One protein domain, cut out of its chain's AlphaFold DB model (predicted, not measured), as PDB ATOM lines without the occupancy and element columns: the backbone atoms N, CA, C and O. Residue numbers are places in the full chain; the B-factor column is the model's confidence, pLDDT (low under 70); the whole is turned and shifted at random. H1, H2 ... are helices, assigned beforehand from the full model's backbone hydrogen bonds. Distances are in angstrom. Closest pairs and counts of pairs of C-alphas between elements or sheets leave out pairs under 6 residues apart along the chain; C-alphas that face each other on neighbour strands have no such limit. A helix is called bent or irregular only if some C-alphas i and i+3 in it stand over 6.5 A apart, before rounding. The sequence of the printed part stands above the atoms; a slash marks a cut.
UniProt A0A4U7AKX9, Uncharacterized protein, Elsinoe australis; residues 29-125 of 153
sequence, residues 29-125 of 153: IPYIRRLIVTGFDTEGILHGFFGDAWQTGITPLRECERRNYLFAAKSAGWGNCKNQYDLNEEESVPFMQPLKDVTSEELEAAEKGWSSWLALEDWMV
ATOM      1  N   ILE A  29      20.507 -30.719  35.651       93.25
ATOM      2  CA  ILE A  29      21.915 -30.981  35.323       93.25
ATOM      3  C   ILE A  29      22.534 -29.844  34.491       93.25
ATOM      4  O   ILE A  29      23.584 -29.340  34.895       93.25
ATOM      5  N   PRO A  30      21.908 -29.356  33.398       92.44
ATOM      6  CA  PRO A  30      22.460 -28.247  32.621       92.44
ATOM      7  C   PRO A  30      22.634 -26.968  33.443       92.44
ATOM      8  O   PRO A  30      23.540 -26.181  33.189       92.44
ATOM      9  N   TYR A  31      21.767 -26.732  34.429       93.50
ATOM     10  CA  TYR A  31      21.839 -25.543  35.272       93.50
ATOM     11  C   TYR A  31      22.981 -25.646  36.292       93.50
ATOM     12  O   TYR A  31      23.809 -24.742  36.380       93.50
ATOM     13  N   ILE A  32      23.100 -26.785  36.982       95.69
ATOM     14  CA  ILE A  32      24.189 -27.044  37.936       95.69
ATOM     15  C   ILE A  32      25.561 -27.010  37.246       95.69
ATOM     16  O   ILE A  32      26.485 -26.387  37.766       95.69
ATOM     17  N   ARG A  33      25.683 -27.588  36.041       95.31
ATOM     18  CA  ARG A  33      26.908 -27.517  35.218       95.31
ATOM     19  C   ARG A  33      27.369 -26.082  34.991       95.31
ATOM     20  O   ARG A  33      28.549 -25.781  35.155       95.31
ATOM     21  N   ARG A  34      26.436 -25.187  34.652       94.81
ATOM     22  CA  ARG A  34      26.742 -23.771  34.416       94.81
ATOM     23  C   ARG A  34      27.183 -23.073  35.691       94.81
ATOM     24  O   ARG A  34      28.187 -22.369  35.647       94.81
ATOM     25  N   LEU A  35      26.493 -23.298  36.812       95.81
ATOM     26  CA  LEU A  35      26.896 -22.725  38.101       95.81
ATOM     27  C   LEU A  35      28.321 -23.139  38.471       95.81
ATOM     28  O   LEU A  35      29.115 -22.286  38.846       95.81
ATOM     29  N   ILE A  36      28.678 -24.409  38.292       96.00
ATOM     30  CA  ILE A  36      30.014 -24.914  38.630       96.00
ATOM     31  C   ILE A  36      31.091 -24.330  37.718       96.00
ATOM     32  O   ILE A  36      32.070 -23.767  38.206       96.00
ATOM     33  N   VAL A  37      30.911 -24.405  36.396       95.25
ATOM     34  CA  VAL A  37      31.958 -23.977  35.453       95.25
ATOM     35  C   VAL A  37      32.213 -22.464  35.518       95.25
ATOM     36  O   VAL A  37      33.331 -21.997  35.298       95.25
ATOM     37  N   THR A  38      31.175 -21.698  35.871       95.06
ATOM     38  CA  THR A  38      31.246 -20.249  36.089       95.06
ATOM     39  C   THR A  38      31.502 -19.874  37.550       95.06
ATOM     40  O   THR A  38      31.499 -18.687  37.856       95.06
ATOM     41  N   GLY A  39      31.781 -20.835  38.442       94.88
ATOM     42  CA  GLY A  39      32.164 -20.613  39.845       94.88
ATOM     43  C   GLY A  39      31.104 -19.936  40.720       94.88
ATOM     44  O   GLY A  39      31.452 -19.217  41.661       94.88
ATOM     45  N   PHE A  40      29.830 -20.134  40.392       95.81
ATOM     46  CA  PHE A  40      28.650 -19.680  41.130       95.81
ATOM     47  C   PHE A  40      27.983 -20.805  41.938       95.81
ATOM     48  O   PHE A  40      26.835 -20.683  42.351       95.81
ATOM     49  N   ASP A  41      28.682 -21.907  42.197       95.75
ATOM     50  CA  ASP A  41      28.209 -23.014  43.031       95.75
ATOM     51  C   ASP A  41      28.569 -22.842  44.521       95.75
ATOM     52  O   ASP A  41      28.768 -23.827  45.239       95.75
ATOM     53  N   THR A  42      28.681 -21.598  44.993       94.50
ATOM     54  CA  THR A  42      28.960 -21.280  46.401       94.50
ATOM     55  C   THR A  42      27.717 -21.475  47.263       94.50
ATOM     56  O   THR A  42      26.592 -21.316  46.788       94.50
ATOM     57  N   GLU A  43      27.902 -21.770  48.551       94.50
ATOM     58  CA  GLU A  43      26.784 -22.037  49.467       94.50
ATOM     59  C   GLU A  43      25.741 -20.914  49.478       94.50
ATOM     60  O   GLU A  43      24.549 -21.191  49.408       94.50
ATOM     61  N   GLY A  44      26.175 -19.648  49.498       95.62
ATOM     62  CA  GLY A  44      25.266 -18.500  49.500       95.62
ATOM     63  C   GLY A  44      24.439 -18.369  48.216       95.62
ATOM     64  O   GLY A  44      23.260 -18.032  48.279       95.62
ATOM     65  N   ILE A  45      25.023 -18.671  47.051       96.38
ATOM     66  CA  ILE A  45      24.295 -18.627  45.773       96.38
ATOM     67  C   ILE A  45      23.321 -19.802  45.674       96.38
ATOM     68  O   ILE A  45      22.173 -19.623  45.271       96.38
ATOM     69  N   LEU A  46      23.757 -20.997  46.073       96.44
ATOM     70  CA  LEU A  46      22.908 -22.184  46.057       96.44
ATOM     71  C   LEU A  46      21.746 -22.054  47.040       96.44
ATOM     72  O   LEU A  46      20.613 -22.357  46.679       96.44
ATOM     73  N   HIS A  47      21.995 -21.520  48.232       97.25
ATOM     74  CA  HIS A  47      20.944 -21.174  49.183       97.25
ATOM     75  C   HIS A  47      19.967 -20.148  48.602       97.25
ATOM     76  O   HIS A  47      18.759 -20.368  48.639       97.25
ATOM     77  N   GLY A  48      20.468 -19.085  47.965       97.25
ATOM     78  CA  GLY A  48      19.626 -18.070  47.330       97.25
ATOM     79  C   GLY A  48      18.747 -18.601  46.189       97.25
ATOM     80  O   GLY A  48      17.615 -18.148  46.032       97.25
ATOM     81  N   PHE A  49      19.234 -19.564  45.399       96.00
ATOM     82  CA  PHE A  49      18.476 -20.134  44.277       96.00
ATOM     83  C   PHE A  49      17.565 -21.305  44.656       96.00
ATOM     84  O   PHE A  49      16.501 -21.453  44.056       96.00
ATOM     85  N   PHE A  50      17.968 -22.146  45.609       95.75
ATOM     86  CA  PHE A  50      17.290 -23.411  45.920       95.75
ATOM     87  C   PHE A  50      16.655 -23.449  47.321       95.75
ATOM     88  O   PHE A  50      15.941 -24.401  47.639       95.75
ATOM     89  N   GLY A  51      16.863 -22.416  48.142       96.56
ATOM     90  CA  GLY A  51      16.298 -22.281  49.485       96.56
ATOM     91  C   GLY A  51      17.032 -23.086  50.559       96.56
ATOM     92  O   GLY A  51      18.083 -23.678  50.321       96.56
ATOM     93  N   ASP A  52      16.456 -23.135  51.763       96.56
ATOM     94  CA  ASP A  52      17.094 -23.703  52.966       96.56
ATOM     95  C   ASP A  52      17.435 -25.197  52.863       96.56
ATOM     96  O   ASP A  52      18.335 -25.674  53.545       96.56
ATOM     97  N   ALA A  53      16.715 -25.945  52.025       95.19
ATOM     98  CA  ALA A  53      16.879 -27.391  51.878       95.19
ATOM     99  C   ALA A  53      17.797 -27.786  50.707       95.19
ATOM    100  O   ALA A  53      17.822 -28.957  50.311       95.19
ATOM    101  N   TRP A  54      18.539 -26.833  50.126       95.75
ATOM    102  CA  TRP A  54      19.375 -27.089  48.951       95.75
ATOM    103  C   TRP A  54      20.405 -28.191  49.200       95.75
ATOM    104  O   TRP A  54      20.661 -28.996  48.301       95.75
ATOM    105  N   GLN A  55      20.937 -28.284  50.423       95.62
ATOM    106  CA  GLN A  55      21.947 -29.274  50.774       95.62
ATOM    107  C   GLN A  55      21.411 -30.702  50.628       95.62
ATOM    108  O   GLN A  55      22.101 -31.572  50.105       95.62
ATOM    109  N   THR A  56      20.170 -30.954  51.038       94.19
ATOM    110  CA  THR A  56      19.554 -32.282  50.907       94.19
ATOM    111  C   THR A  56      19.111 -32.557  49.470       94.19
ATOM    112  O   THR A  56      19.072 -33.708  49.042       94.19
ATOM    113  N   GLY A  57      18.773 -31.508  48.714       93.94
ATOM    114  CA  GLY A  57      18.257 -31.626  47.351       93.94
ATOM    115  C   GLY A  57      19.337 -31.794  46.281       93.94
ATOM    116  O   GLY A  57      19.354 -32.792  45.563       93.94
ATOM    117  N   ILE A  58      20.216 -30.800  46.128       96.00
ATOM    118  CA  ILE A  58      21.098 -30.676  44.952       96.00
ATOM    119  C   ILE A  58      22.566 -31.014  45.223       96.00
ATOM    120  O   ILE A  58      23.326 -31.144  44.264       96.00
ATOM    121  N   THR A  59      22.983 -31.180  46.481       95.00
ATOM    122  CA  THR A  59      24.386 -31.490  46.823       95.00
ATOM    123  C   THR A  59      24.942 -32.685  46.056       95.00
ATOM    124  O   THR A  59      26.020 -32.535  45.483       95.00
ATOM    125  N   PRO A  60      24.225 -33.820  45.907       94.00
ATOM    126  CA  PRO A  60      24.758 -34.944  45.139       94.00
ATOM    127  C   PRO A  60      25.049 -34.585  43.674       94.00
ATOM    128  O   PRO A  60      26.044 -35.036  43.110       94.00
ATOM    129  N   LEU A  61      24.206 -33.742  43.059       95.62
ATOM    130  CA  LEU A  61      24.410 -33.255  41.691       95.62
ATOM    131  C   LEU A  61      25.603 -32.301  41.623       95.62
ATOM    132  O   LEU A  61      26.430 -32.424  40.721       95.62
ATOM    133  N   ARG A  62      25.705 -31.382  42.589       95.62
ATOM    134  CA  ARG A  62      26.807 -30.424  42.695       95.62
ATOM    135  C   ARG A  62      28.147 -31.139  42.846       95.62
ATOM    136  O   ARG A  62      29.051 -30.902  42.058       95.62
ATOM    137  N   GLU A  63      28.279 -32.023  43.829       94.00
ATOM    138  CA  GLU A  63      29.527 -32.740  44.110       94.00
ATOM    139  C   GLU A  63      29.947 -33.650  42.956       94.00
ATOM    140  O   GLU A  63      31.126 -33.723  42.610       94.00
ATOM    141  N   CYS A  64      28.985 -34.344  42.341       93.69
ATOM    142  CA  CYS A  64      29.250 -35.160  41.163       93.69
ATOM    143  C   CYS A  64      29.826 -34.311  40.030       93.69
ATOM    144  O   CYS A  64      30.857 -34.650  39.450       93.69
ATOM    145  N   GLU A  65      29.199 -33.172  39.756       95.62
ATOM    146  CA  GLU A  65      29.614 -32.314  38.662       95.62
ATOM    147  C   GLU A  65      30.922 -31.560  38.954       95.62
ATOM    148  O   GLU A  65      31.728 -31.390  38.043       95.62
ATOM    149  N   ARG A  66      31.218 -31.200  40.211       95.75
ATOM    150  CA  ARG A  66      32.528 -30.636  40.591       95.75
ATOM    151  C   ARG A  66      33.664 -31.627  40.326       95.75
ATOM    152  O   ARG A  66      34.677 -31.249  39.740       95.75
ATOM    153  N   ARG A  67      33.478 -32.914  40.655       93.06
ATOM    154  CA  ARG A  67      34.451 -33.969  40.308       93.06
ATOM    155  C   ARG A  67      34.610 -34.129  38.796       93.06
ATOM    156  O   ARG A  67      35.738 -34.189  38.313       93.06
ATOM    157  N   ASN A  68      33.504 -34.144  38.049       92.75
ATOM    158  CA  ASN A  68      33.548 -34.203  36.584       92.75
ATOM    159  C   ASN A  68      34.330 -33.023  35.999       92.75
ATOM    160  O   ASN A  68      35.118 -33.205  35.071       92.75
ATOM    161  N   TYR A  69      34.157 -31.835  36.571       93.56
ATOM    162  CA  TYR A  69      34.844 -30.641  36.112       93.56
ATOM    163  C   TYR A  69      36.352 -30.696  36.364       93.56
ATOM    164  O   TYR A  69      37.135 -30.361  35.474       93.56
ATOM    165  N   LEU A  70      36.775 -31.210  37.525       92.25
ATOM    166  CA  LEU A  70      38.190 -31.482  37.800       92.25
ATOM    167  C   LEU A  70      38.782 -32.472  36.782       92.25
ATOM    168  O   LEU A  70      39.886 -32.249  36.283       92.25
ATOM    169  N   PHE A  71      38.042 -33.524  36.413       90.12
ATOM    170  CA  PHE A  71      38.477 -34.487  35.390       90.12
ATOM    171  C   PHE A  71      38.607 -33.859  34.009       90.12
ATOM    172  O   PHE A  71      39.636 -34.016  33.348       90.12
ATOM    173  N   ALA A  72      37.594 -33.107  33.589       90.81
ATOM    174  CA  ALA A  72      37.592 -32.410  32.314       90.81
ATOM    175  C   ALA A  72      38.787 -31.448  32.209       90.81
ATOM    176  O   ALA A  72      39.545 -31.508  31.237       90.81
ATOM    177  N   ALA A  73      39.017 -30.640  33.250       90.00
ATOM    178  CA  ALA A  73      40.121 -29.687  33.301       90.00
ATOM    179  C   ALA A  73      41.500 -30.373  33.275       90.00
ATOM    180  O   ALA A  73      42.414 -29.879  32.611       90.00
ATOM    181  N   LYS A  74      41.645 -31.523  33.947       86.88
ATOM    182  CA  LYS A  74      42.898 -32.291  34.000       86.88
ATOM    183  C   LYS A  74      43.227 -33.014  32.690       86.88
ATOM    184  O   LYS A  74      44.396 -33.119  32.331       86.88
ATOM    185  N   SER A  75      42.217 -33.527  31.990       82.06
ATOM    186  CA  SER A  75      42.403 -34.491  30.896       82.06
ATOM    187  C   SER A  75      43.011 -33.922  29.606       82.06
ATOM    188  O   SER A  75      43.848 -34.575  28.990       82.06
ATOM    189  N   ALA A  76      42.590 -32.733  29.168       78.00
ATOM    190  CA  ALA A  76      42.883 -32.240  27.814       78.00
ATOM    191  C   ALA A  76      43.045 -30.708  27.726       78.00
ATOM    192  O   ALA A  76      42.979 -30.122  26.643       78.00
ATOM    193  N   GLY A  77      43.254 -30.048  28.869       85.38
ATOM    194  CA  GLY A  77      43.417 -28.599  28.958       85.38
ATOM    195  C   GLY A  77      42.116 -27.800  28.805       85.38
ATOM    196  O   GLY A  77      41.034 -28.328  28.545       85.38
ATOM    197  N   TRP A  78      42.231 -26.480  28.975       88.19
ATOM    198  CA  TRP A  78      41.089 -25.572  29.134       88.19
ATOM    199  C   TRP A  78      40.175 -25.463  27.908       88.19
ATOM    200  O   TRP A  78      38.962 -25.390  28.073       88.19
ATOM    201  N   GLY A  79      40.722 -25.486  26.688       89.00
ATOM    202  CA  GLY A  79      39.918 -25.389  25.462       89.00
ATOM    203  C   GLY A  79      39.001 -26.599  25.256       89.00
ATOM    204  O   GLY A  79      37.812 -26.439  24.999       89.00
ATOM    205  N   ASN A  80      39.530 -27.813  25.446       89.75
ATOM    206  CA  ASN A  80      38.718 -29.028  25.372       89.75
ATOM    207  C   ASN A  80      37.713 -29.104  26.527       89.75
ATOM    208  O   ASN A  80      36.567 -29.487  26.315       89.75
ATOM    209  N   CYS A  81      38.128 -28.693  27.730       91.31
ATOM    210  CA  CYS A  81      37.222 -28.583  28.866       91.31
ATOM    211  C   CYS A  81      36.048 -27.642  28.533       91.31
ATOM    212  O   CYS A  81      34.902 -28.033  28.712       91.31
ATOM    213  N   LYS A  82      36.287 -26.471  27.922       91.25
ATOM    214  CA  LYS A  82      35.205 -25.565  27.488       91.25
ATOM    215  C   LYS A  82      34.204 -26.234  26.563       91.25
ATOM    216  O   LYS A  82      33.005 -26.164  26.820       91.25
ATOM    217  N   ASN A  83      34.691 -26.944  25.552       90.44
ATOM    218  CA  ASN A  83      33.826 -27.634  24.600       90.44
ATOM    219  C   ASN A  83      32.940 -28.705  25.262       90.44
ATOM    220  O   ASN A  83      31.855 -28.980  24.769       90.44
ATOM    221  N   GLN A  84      33.364 -29.304  26.381       90.31
ATOM    222  CA  GLN A  84      32.543 -30.262  27.138       90.31
ATOM    223  C   GLN A  84      31.450 -29.594  27.990       90.31
ATOM    224  O   GLN A  84      30.507 -30.260  28.429       90.31
ATOM    225  N   TYR A  85      31.586 -28.298  28.269       92.50
ATOM    226  CA  TYR A  85      30.648 -27.525  29.084       92.50
ATOM    227  C   TYR A  85      29.738 -26.606  28.266       92.50
ATOM    228  O   TYR A  85      28.690 -26.205  28.771       92.50
ATOM    229  N   ASP A  86      30.082 -26.329  27.010       91.75
ATOM    230  CA  ASP A  86      29.169 -25.723  26.044       91.75
ATOM    231  C   ASP A  86      28.146 -26.778  25.577       91.75
ATOM    232  O   ASP A  86      28.502 -27.775  24.953       91.75
ATOM    233  N   LEU A  87      26.866 -26.589  25.914       79.69
ATOM    234  CA  LEU A  87      25.805 -27.565  25.617       79.69
ATOM    235  C   LEU A  87      25.371 -27.529  24.144       79.69
ATOM    236  O   LEU A  87      25.216 -28.571  23.512       79.69
ATOM    237  N   ASN A  88      25.150 -26.326  23.617       81.44
ATOM    238  CA  ASN A  88      24.879 -26.028  22.212       81.44
ATOM    239  C   ASN A  88      25.234 -24.553  21.937       81.44
ATOM    240  O   ASN A  88      25.617 -23.828  22.859       81.44
ATOM    241  N   GLU A  89      25.125 -24.112  20.681       81.12
ATOM    242  CA  GLU A  89      25.489 -22.745  20.267       81.12
ATOM    243  C   GLU A  89      24.710 -21.657  21.033       81.12
ATOM    244  O   GLU A  89      25.256 -20.594  21.328       81.12
ATOM    245  N   GLU A  90      23.465 -21.942  21.419       83.00
ATOM    246  CA  GLU A  90      22.564 -21.022  22.128       83.00
ATOM    247  C   GLU A  90      22.742 -21.092  23.658       83.00
ATOM    248  O   GLU A  90      22.407 -20.158  24.384       83.00
ATOM    249  N   GLU A  91      23.304 -22.191  24.157       83.31
ATOM    250  CA  GLU A  91      23.417 -22.551  25.570       83.31
ATOM    251  C   GLU A  91      24.879 -22.727  26.017       83.31
ATOM    252  O   GLU A  91      25.198 -23.576  26.861       83.31
ATOM    253  N   SER A  92      25.770 -21.915  25.452       88.69
ATOM    254  CA  SER A  92      27.191 -21.871  25.800       88.69
ATOM    255  C   SER A  92      27.452 -21.113  27.105       88.69
ATOM    256  O   SER A  92      26.649 -20.290  27.555       88.69
ATOM    257  N   VAL A  93      28.593 -21.394  27.739       89.62
ATOM    258  CA  VAL A  93      29.029 -20.641  28.922       89.62
ATOM    259  C   VAL A  93      29.928 -19.472  28.516       89.62
ATOM    260  O   VAL A  93      30.828 -19.642  27.685       89.62
ATOM    261  N   PRO A  94      29.720 -18.272  29.096       88.56
ATOM    262  CA  PRO A  94      30.418 -17.059  28.663       88.56
ATOM    263  C   PRO A  94      31.916 -17.100  28.990       88.56
ATOM    264  O   PRO A  94      32.734 -16.531  28.274       88.56
ATOM    265  N   PHE A  95      32.276 -17.777  30.077       90.88
ATOM    266  CA  PHE A  95      33.645 -18.006  30.514       90.88
ATOM    267  C   PHE A  95      33.685 -19.238  31.418       90.88
ATOM    268  O   PHE A  95      32.653 -19.737  31.866       90.88
ATOM    269  N   MET A  96      34.896 -19.700  31.707       93.50
ATOM    270  CA  MET A  96      35.152 -20.743  32.691       93.50
ATOM    271  C   MET A  96      36.150 -20.240  33.715       93.50
ATOM    272  O   MET A  96      37.015 -19.424  33.389       93.50
ATOM    273  N   GLN A  97      36.060 -20.756  34.933       93.12
ATOM    274  CA  GLN A  97      37.036 -20.468  35.974       93.12
ATOM    275  C   GLN A  97      37.452 -21.734  36.726       93.12
ATOM    276  O   GLN A  97      36.668 -22.682  36.796       93.12
ATOM    277  N   PRO A  98      38.665 -21.774  37.304       91.56
ATOM    278  CA  PRO A  98      39.032 -22.826  38.243       91.56
ATOM    279  C   PRO A  98      38.017 -22.927  39.385       91.56
ATOM    280  O   PRO A  98      37.471 -21.913  39.826       91.56
ATOM    281  N   LEU A  99      37.778 -24.148  39.865       91.50
ATOM    282  CA  LEU A  99      36.911 -24.364  41.018       91.50
ATOM    283  C   LEU A  99      37.414 -23.593  42.233       91.50
ATOM    284  O   LEU A  99      38.603 -23.615  42.558       91.50
ATOM    285  N   LYS A 100      36.473 -22.951  42.921       87.62
ATOM    286  CA  LYS A 100      36.711 -22.290  44.200       87.62
ATOM    287  C   LYS A 100      36.488 -23.260  45.352       87.62
ATOM    288  O   LYS A 100      35.697 -24.205  45.237       87.62
ATOM    289  N   ASP A 101      37.197 -22.989  46.444       87.81
ATOM    290  CA  ASP A 101      37.025 -23.642  47.744       87.81
ATOM    291  C   ASP A 101      37.060 -25.177  47.662       87.81
ATOM    292  O   ASP A 101      36.296 -25.873  48.328       87.81
ATOM    293  N   VAL A 102      37.923 -25.717  46.793       88.06
ATOM    294  CA  VAL A 102      38.104 -27.168  46.664       88.06
ATOM    295  C   VAL A 102      38.828 -27.676  47.901       88.06
ATOM    296  O   VAL A 102      39.940 -27.239  48.203       88.06
ATOM    297  N   THR A 103      38.200 -28.599  48.623       88.75
ATOM    298  CA  THR A 103      38.816 -29.216  49.798       88.75
ATOM    299  C   THR A 103      39.863 -30.245  49.370       88.75
ATOM    300  O   THR A 103      39.809 -30.796  48.268       88.75
ATOM    301  N   SER A 104      40.827 -30.540  50.246       87.75
ATOM    302  CA  SER A 104      41.805 -31.607  49.992       87.75
ATOM    303  C   SER A 104      41.123 -32.962  49.799       87.75
ATOM    304  O   SER A 104      41.505 -33.713  48.910       87.75
ATOM    305  N   GLU A 105      40.068 -33.239  50.570       87.81
ATOM    306  CA  GLU A 105      39.259 -34.454  50.440       87.81
ATOM    307  C   GLU A 105      38.594 -34.556  49.059       87.81
ATOM    308  O   GLU A 105      38.607 -35.620  48.443       87.81
ATOM    309  N   GLU A 106      38.061 -33.449  48.533       86.44
ATOM    310  CA  GLU A 106      37.458 -33.421  47.200       86.44
ATOM    311  C   GLU A 106      38.499 -33.679  46.102       86.44
ATOM    312  O   GLU A 106      38.241 -34.458  45.180       86.44
ATOM    313  N   LEU A 107      39.691 -33.083  46.225       87.50
ATOM    314  CA  LEU A 107      40.809 -33.350  45.318       87.50
ATOM    315  C   LEU A 107      41.245 -34.813  45.382       87.50
ATOM    316  O   LEU A 107      41.377 -35.445  44.339       87.50
ATOM    317  N   GLU A 108      41.437 -35.377  46.573       88.94
ATOM    318  CA  GLU A 108      41.839 -36.776  46.751       88.94
ATOM    319  C   GLU A 108      40.790 -37.751  46.201       88.94
ATOM    320  O   GLU A 108      41.130 -38.721  45.519       88.94
ATOM    321  N   ALA A 109      39.506 -37.484  46.454       85.06
ATOM    322  CA  ALA A 109      38.404 -38.288  45.936       85.06
ATOM    323  C   ALA A 109      38.342 -38.241  44.405       85.06
ATOM    324  O   ALA A 109      38.164 -39.282  43.761       85.06
ATOM    325  N   ALA A 110      38.525 -37.054  43.817       86.50
ATOM    326  CA  ALA A 110      38.653 -36.903  42.376       86.50
ATOM    327  C   ALA A 110      39.872 -37.694  41.873       86.50
ATOM    328  O   ALA A 110      39.719 -38.598  41.056       86.50
ATOM    329  N   GLU A 111      41.066 -37.451  42.405       86.75
ATOM    330  CA  GLU A 111      42.306 -38.105  41.973       86.75
ATOM    331  C   GLU A 111      42.251 -39.634  42.045       86.75
ATOM    332  O   GLU A 111      42.708 -40.326  41.129       86.75
ATOM    333  N   LYS A 112      41.624 -40.185  43.087       86.69
ATOM    334  CA  LYS A 112      41.384 -41.626  43.205       86.69
ATOM    335  C   LYS A 112      40.453 -42.142  42.107       86.69
ATOM    336  O   LYS A 112      40.738 -43.180  41.510       86.69
ATOM    337  N   GLY A 113      39.354 -41.434  41.836       83.19
ATOM    338  CA  GLY A 113      38.423 -41.775  40.758       83.19
ATOM    339  C   GLY A 113      39.090 -41.719  39.381       83.19
ATOM    340  O   GLY A 113      38.976 -42.667  38.606       83.19
ATOM    341  N   TRP A 114      39.858 -40.658  39.125       83.69
ATOM    342  CA  TRP A 114      40.645 -40.479  37.906       83.69
ATOM    343  C   TRP A 114      41.651 -41.614  37.707       83.69
ATOM    344  O   TRP A 114      41.666 -42.262  36.662       83.69
ATOM    345  N   SER A 115      42.446 -41.907  38.738       83.94
ATOM    346  CA  SER A 115      43.454 -42.972  38.702       83.94
ATOM    347  C   SER A 115      42.824 -44.345  38.468       83.94
ATOM    348  O   SER A 115      43.330 -45.126  37.666       83.94
ATOM    349  N   SER A 116      41.692 -44.636  39.120       84.56
ATOM    350  CA  SER A 116      40.965 -45.886  38.886       84.56
ATOM    351  C   SER A 116      40.409 -45.979  37.468       84.56
ATOM    352  O   SER A 116      40.364 -47.080  36.927       84.56
ATOM    353  N   TRP A 117      39.960 -44.869  36.880       82.19
ATOM    354  CA  TRP A 117      39.408 -44.859  35.528       82.19
ATOM    355  C   TRP A 117      40.496 -45.062  34.471       82.19
ATOM    356  O   TRP A 117      40.336 -45.915  33.603       82.19
ATOM    357  N   LEU A 118      41.642 -44.386  34.599       80.44
ATOM    358  CA  LEU A 118      42.805 -44.638  33.740       80.44
ATOM    359  C   LEU A 118      43.329 -46.074  33.879       80.44
ATOM    360  O   LEU A 118      43.718 -46.693  32.896       80.44
ATOM    361  N   ALA A 119      43.273 -46.653  35.080       81.00
ATOM    362  CA  ALA A 119      43.630 -48.058  35.273       81.00
ATOM    363  C   ALA A 119      42.702 -49.035  34.513       81.00
ATOM    364  O   ALA A 119      43.111 -50.163  34.239       81.00
ATOM    365  N   LEU A 120      41.476 -48.631  34.145       76.62
ATOM    366  CA  LEU A 120      40.608 -49.433  33.271       76.62
ATOM    367  C   LEU A 120      41.072 -49.408  31.809       76.62
ATOM    368  O   LEU A 120      40.853 -50.383  31.093       76.62
ATOM    369  N   GLU A 121      41.719 -48.333  31.358       65.25
ATOM    370  CA  GLU A 121      42.320 -48.272  30.021       65.25
ATOM    371  C   GLU A 121      43.434 -49.323  29.879       65.25
ATOM    372  O   GLU A 121      43.500 -50.036  28.877       65.25
ATOM    373  N   ASP A 122      44.215 -49.530  30.943       63.16
ATOM    374  CA  ASP A 122      45.258 -50.561  31.018       63.16
ATOM    375  C   ASP A 122      44.689 -51.998  30.916       63.16
ATOM    376  O   ASP A 122      45.326 -52.914  30.384       63.16
ATOM    377  N   TRP A 123      43.428 -52.220  31.317       58.69
ATOM    378  CA  TRP A 123      42.750 -53.516  31.137       58.69
ATOM    379  C   TRP A 123      42.409 -53.841  29.677       58.69
ATOM    380  O   TRP A 123      42.222 -55.018  29.356       58.69
ATOM    381  N   MET A 124      42.359 -52.845  28.787       56.22
ATOM    382  CA  MET A 124      42.116 -53.054  27.354       56.22
ATOM    383  C   MET A 124      43.385 -53.415  26.565       56.22
ATOM    384  O   MET A 124      43.279 -53.806  25.404       56.22
ATOM    385  N   VAL A 125      44.569 -53.340  27.188       56.28
ATOM    386  CA  VAL A 125      45.872 -53.598  26.538       56.28
ATOM    387  C   VAL A 125      46.601 -54.822  27.136       56.28
ATOM    388  O   VAL A 125      47.556 -55.331  26.552       56.28
TER     389      VAL A 125
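This is residues 29 to 125 of the 153 residues of an uncharacterized protein of Elsinoe australis (UniProt A0A4U7AKX9). A long bent helix, H3, makes a hook: its long arm H3a runs through the middle, and its short arm H3b folds back over the far end of that arm. H1 crosses H3a and packs on its residues 61 to 69, H2 sits near the beginning of H3a without clearly touching it, and H4 crosses H3a with residues 106 to 114, after which residues 115 to 125, of which 115 to 123 belong to H4, stick out. The printed part has 97 residues with four named helices in the order H1, H2, H3, H4 and no named strand; the class is all helix. The whole is only just compact, close to loose, with a radius of gyration of the C-alphas of 14.6 A and spans of 48 by 33 by 19 A.

H1, residues 29 to 37, and H2, residues 43 to 50, are apart. H3, residues 54 to 85, was assigned as one helix by its hydrogen bonds but is bent, with C-alphas 75 and 78 9.2 A apart; its arms are H3a, residues 54 to 75, and H3b, residues 78 to 85. H1 touches H3a at a steep tilt of 61 degrees, the same way, with the closest C-alphas those of Ile 32 and Arg 62, 6.4 A apart. H1 and H3b only just touch, with 3 pairs of C-alphas within 8 A. H2 and H3a are close but not clearly touching; the closest C-alphas, those of His 47 and Trp 54, are 6.1 A apart. H3a touches H3b with its residues 69 to 73 alone, at a steep tilt of 39 degrees, opposite ways; the closest C-alphas are those of Ala 72 and Cys 81, 5.2 A apart. H4, residues 104 to 123, touches H3a at a steep tilt of 55 degrees, the same way, with the closest C-alphas those of Arg 67 and Ala 110, 5.5 A apart. H4 is apart from H1, H2 and H3b. Every O i to N i+4 pair is within hydrogen-bond range in H1, H2 and H3b, against 15 of 18 in H3a and 14 of 16 in H4.

H1 begins at C-alpha 29, at (21.915, -30.981, 35.323). H3a measures 30.2 A from first to last C-alpha; it has a kink of 35 degrees near residue 61 and is irregular, with C-alphas 57 and 60 7.6 A apart. H4 measures 28.9 A and ends at C-alpha 123, at (42.750, -53.516, 31.137).

The two C-alphas farthest apart, those of Asp 52 and Val 125, are 49.2 A apart. The printed part has no cut. The links H1 to H2 and H2 to H3 are tight; that from H3 to H4, residues 86 to 103, is long. Mean pLDDT of the printed part is 89.0, and residues 121 to 125 are under 70.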